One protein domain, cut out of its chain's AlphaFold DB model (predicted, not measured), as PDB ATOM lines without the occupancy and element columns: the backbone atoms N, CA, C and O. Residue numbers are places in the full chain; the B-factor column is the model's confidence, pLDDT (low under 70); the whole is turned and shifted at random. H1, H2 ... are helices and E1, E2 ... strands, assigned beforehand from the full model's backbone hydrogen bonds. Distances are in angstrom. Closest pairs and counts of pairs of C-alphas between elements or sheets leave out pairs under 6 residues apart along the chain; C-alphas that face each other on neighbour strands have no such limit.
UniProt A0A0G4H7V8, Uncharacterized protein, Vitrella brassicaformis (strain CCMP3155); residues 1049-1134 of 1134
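AT A GLANCE: This is residues 1049 to 1134 of the 1134 residues of an uncharacterized protein of Vitrella brassicaformis (strain CCMP3155) (UniProt A0A0G4H7V8). There is little regular structure: one long helix, H1, runs along the length of an elongated model, with loops gathered about its first end and the short helix H2 folded back on it. The printed part has 86 residues, with E1, H1 and H2 in chain order. The class is mostly helix, but named elements hold only 31 residues. The whole is only just compact, close to loose, with a radius of gyration of the C-alphas of 14.1 A and spans of 47 by 24 by 20 A.

IN THESE COORDINATES: H1, residues 1075 to 1096, is 31.2 A long, from C-alpha 1075 at (155.788, 169.393, 142.812) to C-alpha 1096 at (132.162, 150.916, 134.172). H2 is residues 1104 to 1109; E1 is residues 1071 to 1073.

HOW THE PARTS SIT: H1, with residues 1084 to 1092 alone, touches H2; their closest C-alphas, Ala 1088 and Ile 1106, are 5.0 A apart. They run opposite ways at a steep tilt of 45 degrees. E1 pairs with no named strand, but residues 1063 to 1064 pair with it, antiparallel. E1 and H1 meet only through their tight link; E1 and H2 are apart. Each O i to N i+4 pair of H1 is within hydrogen-bond range, and 1 of 2 in H2.

THE WHOLE: The C-alphas farthest apart, Gly 1049 and Glu 1099, are 47.3 A apart. The printed part has no cut. Residues 1049 to 1051, 1066 to 1067 and 1121 to 1134 have pLDDT under 70.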
ATOM      1  N   GLY A1049     156.125 178.763 158.246       46.34
ATOM      2  CA  GLY A1049     155.022 177.794 158.243       46.34
ATOM      3  C   GLY A1049     155.016 176.771 157.099       46.34
ATOM      4  O   GLY A1049     153.965 176.526 156.507       46.34
ATOM      5  N   GLU A1050     156.155 176.141 156.795       49.44
ATOM      6  CA  GLU A1050     156.233 175.016 155.849       49.44
ATOM      7  C   GLU A1050     156.783 173.759 156.536       49.44
ATOM      8  O   GLU A1050     157.969 173.678 156.851       49.44
ATOM      9  N   GLY A1051     155.920 172.760 156.756       59.56
ATOM     10  CA  GLY A1051     156.364 171.400 157.085       59.56
ATOM     11  C   GLY A1051     157.016 170.718 155.878       59.56
ATOM     12  O   GLY A1051     157.112 171.301 154.805       59.56
ATOM     13  N   THR A1052     157.438 169.463 156.010       75.44
ATOM     14  CA  THR A1052     157.946 168.664 154.880       75.44
ATOM     15  C   THR A1052     156.813 168.074 154.031       75.44
ATOM     16  O   THR A1052     155.709 167.848 154.529       75.44
ATOM     17  N   CYS A1053     157.077 167.767 152.758       78.75
ATOM     18  CA  CYS A1053     156.152 167.037 151.885       78.75
ATOM     19  C   CYS A1053     155.715 165.712 152.528       78.75
ATOM     20  O   CYS A1053     156.551 164.894 152.909       78.75
ATOM     21  N   VAL A1054     154.403 165.474 152.600       80.69
ATOM     22  CA  VAL A1054     153.815 164.330 153.322       80.69
ATOM     23  C   VAL A1054     154.154 162.977 152.675       80.69
ATOM     24  O   VAL A1054     154.102 161.954 153.351       80.69
ATOM     25  N   MET A1055     154.526 162.954 151.388       77.00
ATOM     26  CA  MET A1055     154.898 161.722 150.673       77.00
ATOM     27  C   MET A1055     156.401 161.421 150.690       77.00
ATOM     28  O   MET A1055     156.770 160.286 150.974       77.00
ATOM     29  N   CYS A1056     157.272 162.393 150.387       81.88
ATOM     30  CA  CYS A1056     158.720 162.144 150.291       81.88
ATOM     31  C   CYS A1056     159.527 162.562 151.527       81.88
ATOM     32  O   CYS A1056     160.657 162.108 151.671       81.88
ATOM     33  N   ILE A1057     158.981 163.419 152.402       78.25
ATOM     34  CA  ILE A1057     159.615 163.982 153.614       78.25
ATOM     35  C   ILE A1057     160.863 164.864 153.335       78.25
ATOM     36  O   ILE A1057     161.178 165.742 154.130       78.25
ATOM     37  N   SER A1058     161.522 164.730 152.182       71.12
ATOM     38  CA  SER A1058     162.736 165.480 151.819       71.12
ATOM     39  C   SER A1058     162.493 166.871 151.218       71.12
ATOM     40  O   SER A1058     163.320 167.763 151.388       71.12
ATOM     41  N   GLU A1059     161.394 167.071 150.482       74.44
ATOM     42  CA  GLU A1059     161.125 168.319 149.747       74.44
ATOM     43  C   GLU A1059     160.079 169.200 150.445       74.44
ATOM     44  O   GLU A1059     159.226 168.713 151.192       74.44
ATOM     45  N   ARG A1060     160.097 170.511 150.166       74.69
ATOM     46  CA  ARG A1060     159.090 171.448 150.687       74.69
ATOM     47  C   ARG A1060     157.751 171.326 149.937       74.69
ATOM     48  O   ARG A1060     157.746 171.189 148.711       74.69
ATOM     49  N   PRO A1061     156.605 171.390 150.635       77.19
ATOM     50  CA  PRO A1061     155.297 171.272 150.027       77.19
ATOM     51  C   PRO A1061     154.802 172.616 149.487       77.19
ATOM     52  O   PRO A1061     154.423 173.506 150.242       77.19
ATOM     53  N   ILE A1062     154.734 172.735 148.165       75.06
ATOM     54  CA  ILE A1062     154.218 173.922 147.465       75.06
ATOM     55  C   ILE A1062     152.774 173.746 146.964       75.06
ATOM     56  O   ILE A1062     152.162 174.703 146.499       75.06
ATOM     57  N   VAL A1063     152.221 172.531 147.054       74.19
ATOM     58  CA  VAL A1063     150.910 172.145 146.506       74.19
ATOM     59  C   VAL A1063     149.835 172.225 147.585       74.19
ATOM     60  O   VAL A1063     149.907 171.527 148.604       74.19
ATOM     61  N   VAL A1064     148.834 173.074 147.336       74.31
ATOM     62  CA  VAL A1064     147.715 173.369 148.241       74.31
ATOM     63  C   VAL A1064     146.437 172.666 147.783       74.31
ATOM     64  O   VAL A1064     146.046 172.774 146.621       74.31
ATOM     65  N   PHE A1065     145.753 171.992 148.707       73.75
ATOM     66  CA  PHE A1065     144.481 171.310 148.441       73.75
ATOM     67  C   PHE A1065     143.278 172.128 148.930       73.75
ATOM     68  O   PHE A1065     143.292 172.683 150.025       73.75
ATOM     69  N   PHE A1066     142.196 172.157 148.150       67.69
ATOM     70  CA  PHE A1066     140.901 172.712 148.561       67.69
ATOM     71  C   PHE A1066     139.945 171.574 148.960       67.69
ATOM     72  O   PHE A1066     139.923 170.564 148.258       67.69
ATOM     73  N   PRO A1067     139.135 171.714 150.031       67.69
ATOM     74  CA  PRO A1067     138.887 172.940 150.800       67.69
ATOM     75  C   PRO A1067     139.823 173.169 152.004       67.69
ATOM     76  O   PRO A1067     139.696 174.195 152.662       67.69
ATOM     77  N   CYS A1068     140.744 172.251 152.322       70.44
ATOM     78  CA  CYS A1068     141.531 172.316 153.562       70.44
ATOM     79  C   CYS A1068     142.599 173.430 153.616       70.44
ATOM     80  O   CYS A1068     143.083 173.748 154.703       70.44
ATOM     81  N   LEU A1069     142.968 174.012 152.468       70.38
ATOM     82  CA  LEU A1069     143.953 175.093 152.296       70.38
ATOM     83  C   LEU A1069     145.365 174.776 152.826       70.38
ATOM     84  O   LEU A1069     146.177 175.679 153.016       70.38
ATOM     85  N   GLN A1070     145.684 173.497 153.029       70.06
ATOM     86  CA  GLN A1070     146.987 173.066 153.531       70.06
ATOM     87  C   GLN A1070     147.984 172.829 152.391       70.06
ATOM     88  O   GLN A1070     147.647 172.183 151.396       70.06
ATOM     89  N   LYS A1071     149.225 173.298 152.576       77.31
ATOM     90  CA  LYS A1071     150.404 172.884 151.800       77.31
ATOM     91  C   LYS A1071     150.763 171.445 152.191       77.31
ATOM     92  O   LYS A1071     151.071 171.199 153.355       77.31
ATOM     93  N   CYS A1072     150.696 170.487 151.262       78.19
ATOM     94  CA  CYS A1072     150.869 169.060 151.603       78.19
ATOM     95  C   CYS A1072     151.891 168.291 150.759       78.19
ATOM     96  O   CYS A1072     152.498 167.355 151.275       78.19
ATOM     97  N   LEU A1073     152.086 168.653 149.486       78.00
ATOM     98  CA  LEU A1073     152.996 167.948 148.575       78.00
ATOM     99  C   LEU A1073     153.973 168.898 147.888       78.00
ATOM    100  O   LEU A1073     153.649 170.055 147.621       78.00
ATOM    101  N   CYS A1074     155.169 168.399 147.588       85.06
ATOM    102  CA  CYS A1074     156.078 169.019 146.630       85.06
ATOM    103  C   CYS A1074     155.565 168.835 145.189       85.06
ATOM    104  O   CYS A1074     154.618 168.081 144.944       85.06
ATOM    105  N   GLU A1075     156.194 169.504 144.219       80.44
ATOM    106  CA  GLU A1075     155.788 169.393 142.812       80.44
ATOM    107  C   GLU A1075     155.949 167.962 142.267       80.44
ATOM    108  O   GLU A1075     155.090 167.496 141.520       80.44
ATOM    109  N   GLY A1076     157.013 167.248 142.663       80.44
ATOM    110  CA  GLY A1076     157.302 165.879 142.219       80.44
ATOM    111  C   GLY A1076     156.198 164.891 142.603       80.44
ATOM    112  O   GLY A1076     155.492 164.380 141.732       80.44
ATOM    113  N   CYS A1077     155.975 164.699 143.907       83.31
ATOM    114  CA  CYS A1077     154.939 163.790 144.410       83.31
ATOM    115  C   CYS A1077     153.522 164.183 143.960       83.31
ATOM    116  O   CYS A1077     152.658 163.318 143.814       83.31
ATOM    117  N   TRP A1078     153.263 165.471 143.706       85.56
ATOM    118  CA  TRP A1078     152.000 165.902 143.108       85.56
ATOM    119  C   TRP A1078     151.844 165.446 141.654       85.56
ATOM    120  O   TRP A1078     150.789 164.905 141.321       85.56
ATOM    121  N   ARG A1079     152.868 165.601 140.797       82.38
ATOM    122  CA  ARG A1079     152.825 165.091 139.410       82.38
ATOM    123  C   ARG A1079     152.549 163.584 139.387       82.38
ATOM    124  O   ARG A1079     151.709 163.134 138.609       82.38
ATOM    125  N   GLU A1080     153.210 162.824 140.258       82.88
ATOM    126  CA  GLU A1080     153.024 161.374 140.398       82.88
ATOM    127  C   GLU A1080     151.594 161.017 140.834       82.88
ATOM    128  O   GLU A1080     150.918 160.230 140.164       82.88
ATOM    129  N   MET A1081     151.098 161.635 141.912       84.00
ATOM    130  CA  MET A1081     149.756 161.367 142.438       84.00
ATOM    131  C   MET A1081     148.651 161.783 141.453       84.00
ATOM    132  O   MET A1081     147.661 161.066 141.299       84.00
ATOM    133  N   ALA A1082     148.826 162.900 140.741       82.56
ATOM    134  CA  ALA A1082     147.899 163.348 139.706       82.56
ATOM    135  C   ALA A1082     147.877 162.387 138.503       82.56
ATOM    136  O   ALA A1082     146.799 162.003 138.051       82.56
ATOM    137  N   ALA A1083     149.041 161.934 138.023       82.81
ATOM    138  CA  ALA A1083     149.135 160.972 136.920       82.81
ATOM    139  C   ALA A1083     148.525 159.601 137.274       82.81
ATOM    140  O   ALA A1083     147.867 158.976 136.430       82.81
ATOM    141  N   ALA A1084     148.691 159.155 138.524       83.44
ATOM    142  CA  ALA A1084     148.035 157.963 139.057       83.44
ATOM    143  C   ALA A1084     146.506 158.136 139.113       83.44
ATOM    144  O   ALA A1084     145.784 157.305 138.557       83.44
ATOM    145  N   HIS A1085     146.018 159.243 139.687       86.62
ATOM    146  CA  HIS A1085     144.589 159.565 139.773       86.62
ATOM    147  C   HIS A1085     143.910 159.567 138.399       86.62
ATOM    148  O   HIS A1085     142.907 158.885 138.191       86.62
ATOM    149  N   ASP A1086     144.483 160.286 137.436       84.81
ATOM    150  CA  ASP A1086     143.948 160.394 136.080       84.81
ATOM    151  C   ASP A1086     143.907 159.040 135.355       84.81
ATOM    152  O   ASP A1086     142.993 158.758 134.576       84.81
ATOM    153  N   THR A1087     144.886 158.175 135.621       87.50
ATOM    154  CA  THR A1087     144.952 156.829 135.039       87.50
ATOM    155  C   THR A1087     143.925 155.898 135.678       87.50
ATOM    156  O   THR A1087     143.190 155.226 134.952       87.50
ATOM    157  N   ALA A1088     143.777 155.929 137.005       87.94
ATOM    158  CA  ALA A1088     142.729 155.201 137.715       87.94
ATOM    159  C   ALA A1088     141.321 155.669 137.310       87.94
ATOM    160  O   ALA A1088     140.430 154.851 137.112       87.94
ATOM    161  N   LYS A1089     141.125 156.975 137.107       88.31
ATOM    162  CA  LYS A1089     139.872 157.590 136.642       88.31
ATOM    163  C   LYS A1089     139.501 157.160 135.219       88.31
ATOM    164  O   LYS A1089     138.347 156.804 134.980       88.31
ATOM    165  N   ARG A1090     140.471 157.125 134.294       89.56
ATOM    166  CA  ARG A1090     140.285 156.576 132.934       89.56
ATOM    167  C   ARG A1090     139.943 155.084 132.965       89.56
ATOM    168  O   ARG A1090     139.000 154.668 132.298       89.56
ATOM    169  N   GLU A1091     140.671 154.290 133.749       90.31
ATOM    170  CA  GLU A1091     140.453 152.841 133.834       90.31
ATOM    171  C   GLU A1091     139.134 152.490 134.537       90.31
ATOM    172  O   GLU A1091     138.412 151.611 134.071       90.31
ATOM    173  N   LYS A1092     138.754 153.228 135.587       90.94
ATOM    174  CA  LYS A1092     137.433 153.138 136.223       90.94
ATOM    175  C   LYS A1092     136.321 153.360 135.198       90.94
ATOM    176  O   LYS A1092     135.491 152.474 135.021       90.94
ATOM    177  N   ALA A1093     136.356 154.478 134.468       91.00
ATOM    178  CA  ALA A1093     135.358 154.784 133.444       91.00
ATOM    179  C   ALA A1093     135.316 153.719 132.328       91.00
ATOM    180  O   ALA A1093     134.240 153.371 131.846       91.00
ATOM    181  N   ARG A1094     136.470 153.151 131.946       94.19
ATOM    182  CA  ARG A1094     136.557 152.055 130.966       94.19
ATOM    183  C   ARG A1094     135.948 150.749 131.486       94.19
ATOM    184  O   ARG A1094     135.327 150.028 130.712       94.19
ATOM    185  N   LEU A1095     136.130 150.422 132.765       91.44
ATOM    186  CA  LEU A1095     135.545 149.231 133.390       91.44
ATOM    187  C   LEU A1095     134.033 149.388 133.598       91.44
ATOM    188  O   LEU A1095     133.291 148.461 133.282       91.44
ATOM    189  N   GLU A1096     133.582 150.566 134.031       91.31
ATOM    190  CA  GLU A1096     132.162 150.916 134.172       91.31
ATOM    191  C   GLU A1096     131.440 150.880 132.813       91.31
ATOM    192  O   GLU A1096     130.391 150.252 132.699       91.31
ATOM    193  N   ALA A1097     132.047 151.425 131.750       91.75
ATOM    194  CA  ALA A1097     131.526 151.351 130.377       91.75
ATOM    195  C   ALA A1097     131.560 149.939 129.748       91.75
ATOM    196  O   ALA A1097     131.009 149.735 128.668       91.75
ATOM    197  N   LEU A1098     132.205 148.968 130.404       92.06
ATOM    198  CA  LEU A1098     132.197 147.546 130.039       92.06
ATOM    199  C   LEU A1098     131.340 146.700 131.001       92.06
ATOM    200  O   LEU A1098     131.406 145.474 130.940       92.06
ATOM    201  N   GLU A1099     130.594 147.334 131.915       88.56
ATOM    202  CA  GLU A1099     129.809 146.697 132.988       88.56
ATOM    203  C   GLU A1099     130.636 145.754 133.897       88.56
ATOM    204  O   GLU A1099     130.119 144.839 134.541       88.56
ATOM    205  N   ARG A1100     131.957 145.973 133.983       88.06
ATOM    206  CA  ARG A1100     132.881 145.151 134.779       88.06
ATOM    207  C   ARG A1100     133.077 145.739 136.173       88.06
ATOM    208  O   ARG A1100     133.251 146.942 136.339       88.06
ATOM    209  N   ARG A1101     133.146 144.865 137.184       89.25
ATOM    210  CA  ARG A1101     133.438 145.252 138.574       89.25
ATOM    211  C   ARG A1101     134.777 145.997 138.657       89.25
ATOM    212  O   ARG A1101     135.824 145.411 138.384       89.25
ATOM    213  N   VAL A1102     134.734 147.261 139.076       88.69
ATOM    214  CA  VAL A1102     135.922 148.086 139.339       88.69
ATOM    215  C   VAL A1102     136.664 147.537 140.572       88.69
ATOM    216  O   VAL A1102     136.022 147.328 141.602       88.69
ATOM    217  N   PRO A1103     137.986 147.286 140.508       89.50
ATOM    218  CA  PRO A1103     138.790 146.906 141.671       89.50
ATOM    219  C   PRO A1103     138.885 148.014 142.728       89.50
ATOM    220  O   PRO A1103     138.991 149.195 142.395       89.50
ATOM    221  N   ASP A1104     138.952 147.631 144.004       83.88
ATOM    222  CA  ASP A1104     138.929 148.565 145.139       83.88
ATOM    223  C   ASP A1104     140.186 149.460 145.253       83.88
ATOM    224  O   ASP A1104     140.178 150.448 145.983       83.88
ATOM    225  N   SER A1105     141.282 149.154 144.548       80.75
ATOM    226  CA  SER A1105     142.394 150.096 144.319       80.75
ATOM    227  C   SER A1105     141.962 151.215 143.373       80.75
ATOM    228  O   SER A1105     141.817 152.356 143.794       80.75
ATOM    229  N   ILE A1106     141.612 150.854 142.138       84.88
ATOM    230  CA  ILE A1106     141.191 151.771 141.070       84.88
ATOM    231  C   ILE A1106     140.009 152.647 141.518       84.88
ATOM    232  O   ILE A1106     139.969 153.837 141.215       84.88
ATOM    233  N   ALA A1107     139.072 152.099 142.299       82.12
ATOM    234  CA  ALA A1107     137.952 152.851 142.863       82.12
ATOM    235  C   ALA A1107     138.367 153.926 143.891       82.12
ATOM    236  O   ALA A1107     137.706 154.963 143.955       82.12
ATOM    237  N   ARG A1108     139.439 153.697 144.669       81.06
ATOM    238  CA  ARG A1108     140.011 154.675 145.615       81.06
ATOM    239  C   ARG A1108     140.879 155.701 144.897       81.06
ATOM    240  O   ARG A1108     140.682 156.893 145.095       81.06
ATOM    241  N   ASP A1109     141.780 155.245 144.033       82.31
ATOM    242  CA  ASP A1109     142.751 156.100 143.340       82.31
ATOM    243  C   ASP A1109     142.045 157.055 142.348       82.31
ATOM    244  O   ASP A1109     142.464 158.195 142.142       82.31
ATOM    245  N   ALA A1110     140.885 156.650 141.813       83.19
ATOM    246  CA  ALA A1110     139.981 157.506 141.039       83.19
ATOM    247  C   ALA A1110     139.235 158.581 141.871       83.19
ATOM    248  O   ALA A1110     138.398 159.295 141.314       83.19
ATOM    249  N   GLN A1111     139.521 158.739 143.171       81.69
ATOM    250  CA  GLN A1111     139.092 159.878 143.990       81.69
ATOM    251  C   GLN A1111     140.306 160.708 144.426       81.69
ATOM    252  O   GLN A1111     141.170 160.222 145.153       81.69
ATOM    253  N   LEU A1112     140.361 161.983 144.035       80.31
ATOM    254  CA  LEU A1112     141.447 162.867 144.456       80.31
ATOM    255  C   LEU A1112     141.236 163.296 145.917       80.31
ATOM    256  O   LEU A1112     140.222 163.919 146.242       80.31
ATOM    257  N   LYS A1113     142.186 162.967 146.797       81.56
ATOM    258  CA  LYS A1113     142.127 163.254 148.239       81.56
ATOM    259  C   LYS A1113     143.398 163.951 148.711       81.56
ATOM    260  O   LYS A1113     144.488 163.663 148.226       81.56
ATOM    261  N   CYS A1114     143.259 164.875 149.658       80.50
ATOM    262  CA  CYS A1114     144.406 165.519 150.292       80.50
ATOM    263  C   CYS A1114     145.130 164.506 151.204       80.50
ATOM    264  O   CYS A1114     144.499 164.006 152.136       80.50
ATOM    265  N   PRO A1115     146.434 164.227 151.022       77.50
ATOM    266  CA  PRO A1115     147.124 163.178 151.783       77.50
ATOM    267  C   PRO A1115     147.287 163.493 153.279       77.50
ATOM    268  O   PRO A1115     147.533 162.582 154.060       77.50
ATOM    269  N   MET A1116     147.137 164.758 153.695       76.50
ATOM    270  CA  MET A1116     147.344 165.180 155.088       76.50
ATOM    271  C   MET A1116     146.056 165.189 155.931       76.50
ATOM    272  O   MET A1116     146.108 164.935 157.128       76.50
ATOM    273  N   CYS A1117     144.888 165.432 155.318       80.38
ATOM    274  CA  CYS A1117     143.590 165.465 156.016       80.38
ATOM    275  C   CYS A1117     142.519 164.512 155.447       80.38
ATOM    276  O   CYS A1117     141.402 164.474 155.958       80.38
ATOM    277  N   ASN A1118     142.841 163.761 154.387       79.06
ATOM    278  CA  ASN A1118     141.983 162.789 153.692       79.06
ATOM    279  C   ASN A1118     140.637 163.335 153.152       79.06
ATOM    280  O   ASN A1118     139.737 162.566 152.810       79.06
ATOM    281  N   GLN A1119     140.483 164.661 153.055       77.94
ATOM    282  CA  GLN A1119     139.310 165.299 152.448       77.94
ATOM    283  C   GLN A1119     139.337 165.171 150.918       77.94
ATOM    284  O   GLN A1119     140.408 165.214 150.307       77.94
ATOM    285  N   GLU A1120     138.158 165.041 150.303       72.69
ATOM    286  CA  GLU A1120     138.001 165.009 148.842       72.69
ATOM    287  C   GLU A1120     138.277 166.389 148.231       72.69
ATOM    288  O   GLU A1120     137.776 167.414 148.697       72.69
ATOM    289  N   ALA A1121     139.123 166.408 147.200       69.12
ATOM    290  CA  ALA A1121     139.606 167.620 146.558       69.12
ATOM    291  C   ALA A1121     138.774 167.926 145.305       69.12
ATOM    292  O   ALA A1121     138.837 167.211 144.305       69.12
ATOM    293  N   HIS A1122     137.975 168.991 145.365       57.97
ATOM    294  CA  HIS A1122     136.854 169.185 144.438       57.97
ATOM    295  C   HIS A1122     137.147 169.987 143.156       57.97
ATOM    296  O   HIS A1122     136.234 170.141 142.344       57.97
ATOM    297  N   TYR A1123     138.365 170.505 142.934       50.44
ATOM    298  CA  TYR A1123     138.644 171.326 141.745       50.44
ATOM    299  C   TYR A1123     140.105 171.266 141.263       50.44
ATOM    300  O   TYR A1123     140.995 171.804 141.914       50.44
ATOM    301  N   ALA A1124     140.330 170.639 140.101       45.50
ATOM    302  CA  ALA A1124     141.572 170.703 139.317       45.50
ATOM    303  C   ALA A1124     141.334 170.140 137.895       45.50
ATOM    304  O   ALA A1124     141.578 168.964 137.638       45.50
ATOM    305  N   SER A1125     140.807 170.954 136.971       43.06
ATOM    306  CA  SER A1125     140.686 170.589 135.542       43.06
ATOM    307  C   SER A1125     141.825 171.133 134.672       43.06
ATOM    308  O   SER A1125     142.047 170.625 133.577       43.06
ATOM    309  N   THR A1126     142.546 172.146 135.155       44.62
ATOM    310  CA  THR A1126     143.812 172.655 134.604       44.62
ATOM    311  C   THR A1126     144.756 173.016 135.752       44.62
ATOM    312  O   THR A1126     144.324 173.184 136.897       44.62
ATOM    313  N   VAL A1127     146.057 173.089 135.462       47.66
ATOM    314  CA  VAL A1127     147.129 173.200 136.472       47.66
ATOM    315  C   VAL A1127     147.116 174.556 137.195       47.66
ATOM    316  O   VAL A1127     147.502 174.638 138.358       47.66
ATOM    317  N   ASP A1128     146.574 175.596 136.559       42.94
ATOM    318  CA  ASP A1128     146.571 176.993 137.028       42.94
ATOM    319  C   ASP A1128     145.770 177.227 138.327       42.94
ATOM    320  O   ASP A1128     145.883 178.278 138.960       42.94
ATOM    321  N   GLY A1129     144.937 176.258 138.728       47.34
ATOM    322  CA  GLY A1129     144.122 176.326 139.945       47.34
ATOM    323  C   GLY A1129     144.900 176.092 141.245       47.34
ATOM    324  O   GLY A1129     144.468 176.557 142.302       47.34
ATOM    325  N   ILE A1130     146.049 175.410 141.186       48.88
ATOM    326  CA  ILE A1130     146.916 175.189 142.350       48.88
ATOM    327  C   ILE A1130     148.094 176.150 142.244       48.88
ATOM    328  O   ILE A1130     149.045 175.908 141.505       48.88
ATOM    329  N   ARG A1131     148.053 177.236 143.021       43.97
ATOM    330  CA  ARG A1131     149.207 178.127 143.155       43.97
ATOM    331  C   ARG A1131     150.327 177.403 143.892       43.97
ATOM    332  O   ARG A1131     150.288 177.294 145.116       43.97
ATOM    333  N   THR A1132     151.338 176.976 143.146       45.25
ATOM    334  CA  THR A1132     152.681 176.819 143.691       45.25
ATOM    335  C   THR A1132     153.123 178.179 144.231       45.25
ATOM    336  O   THR A1132     153.172 179.170 143.503       45.25
ATOM    337  N   ALA A1133     153.362 178.259 145.539       40.03
ATOM    338  CA  ALA A1133     153.935 179.454 146.143       40.03
ATOM    339  C   ALA A1133     155.443 179.459 145.854       40.03
ATOM    340  O   ALA A1133     156.179 178.688 146.464       40.03
ATOM    341  N   THR A1134     155.849 180.278 144.883       37.25
ATOM    342  CA  THR A1134     157.246 180.647 144.596       37.25
ATOM    343  C   THR A1134     157.710 181.751 145.534       37.25
ATOM    344  O   THR A1134     156.955 182.749 145.612       37.25
TER     345      THR A1134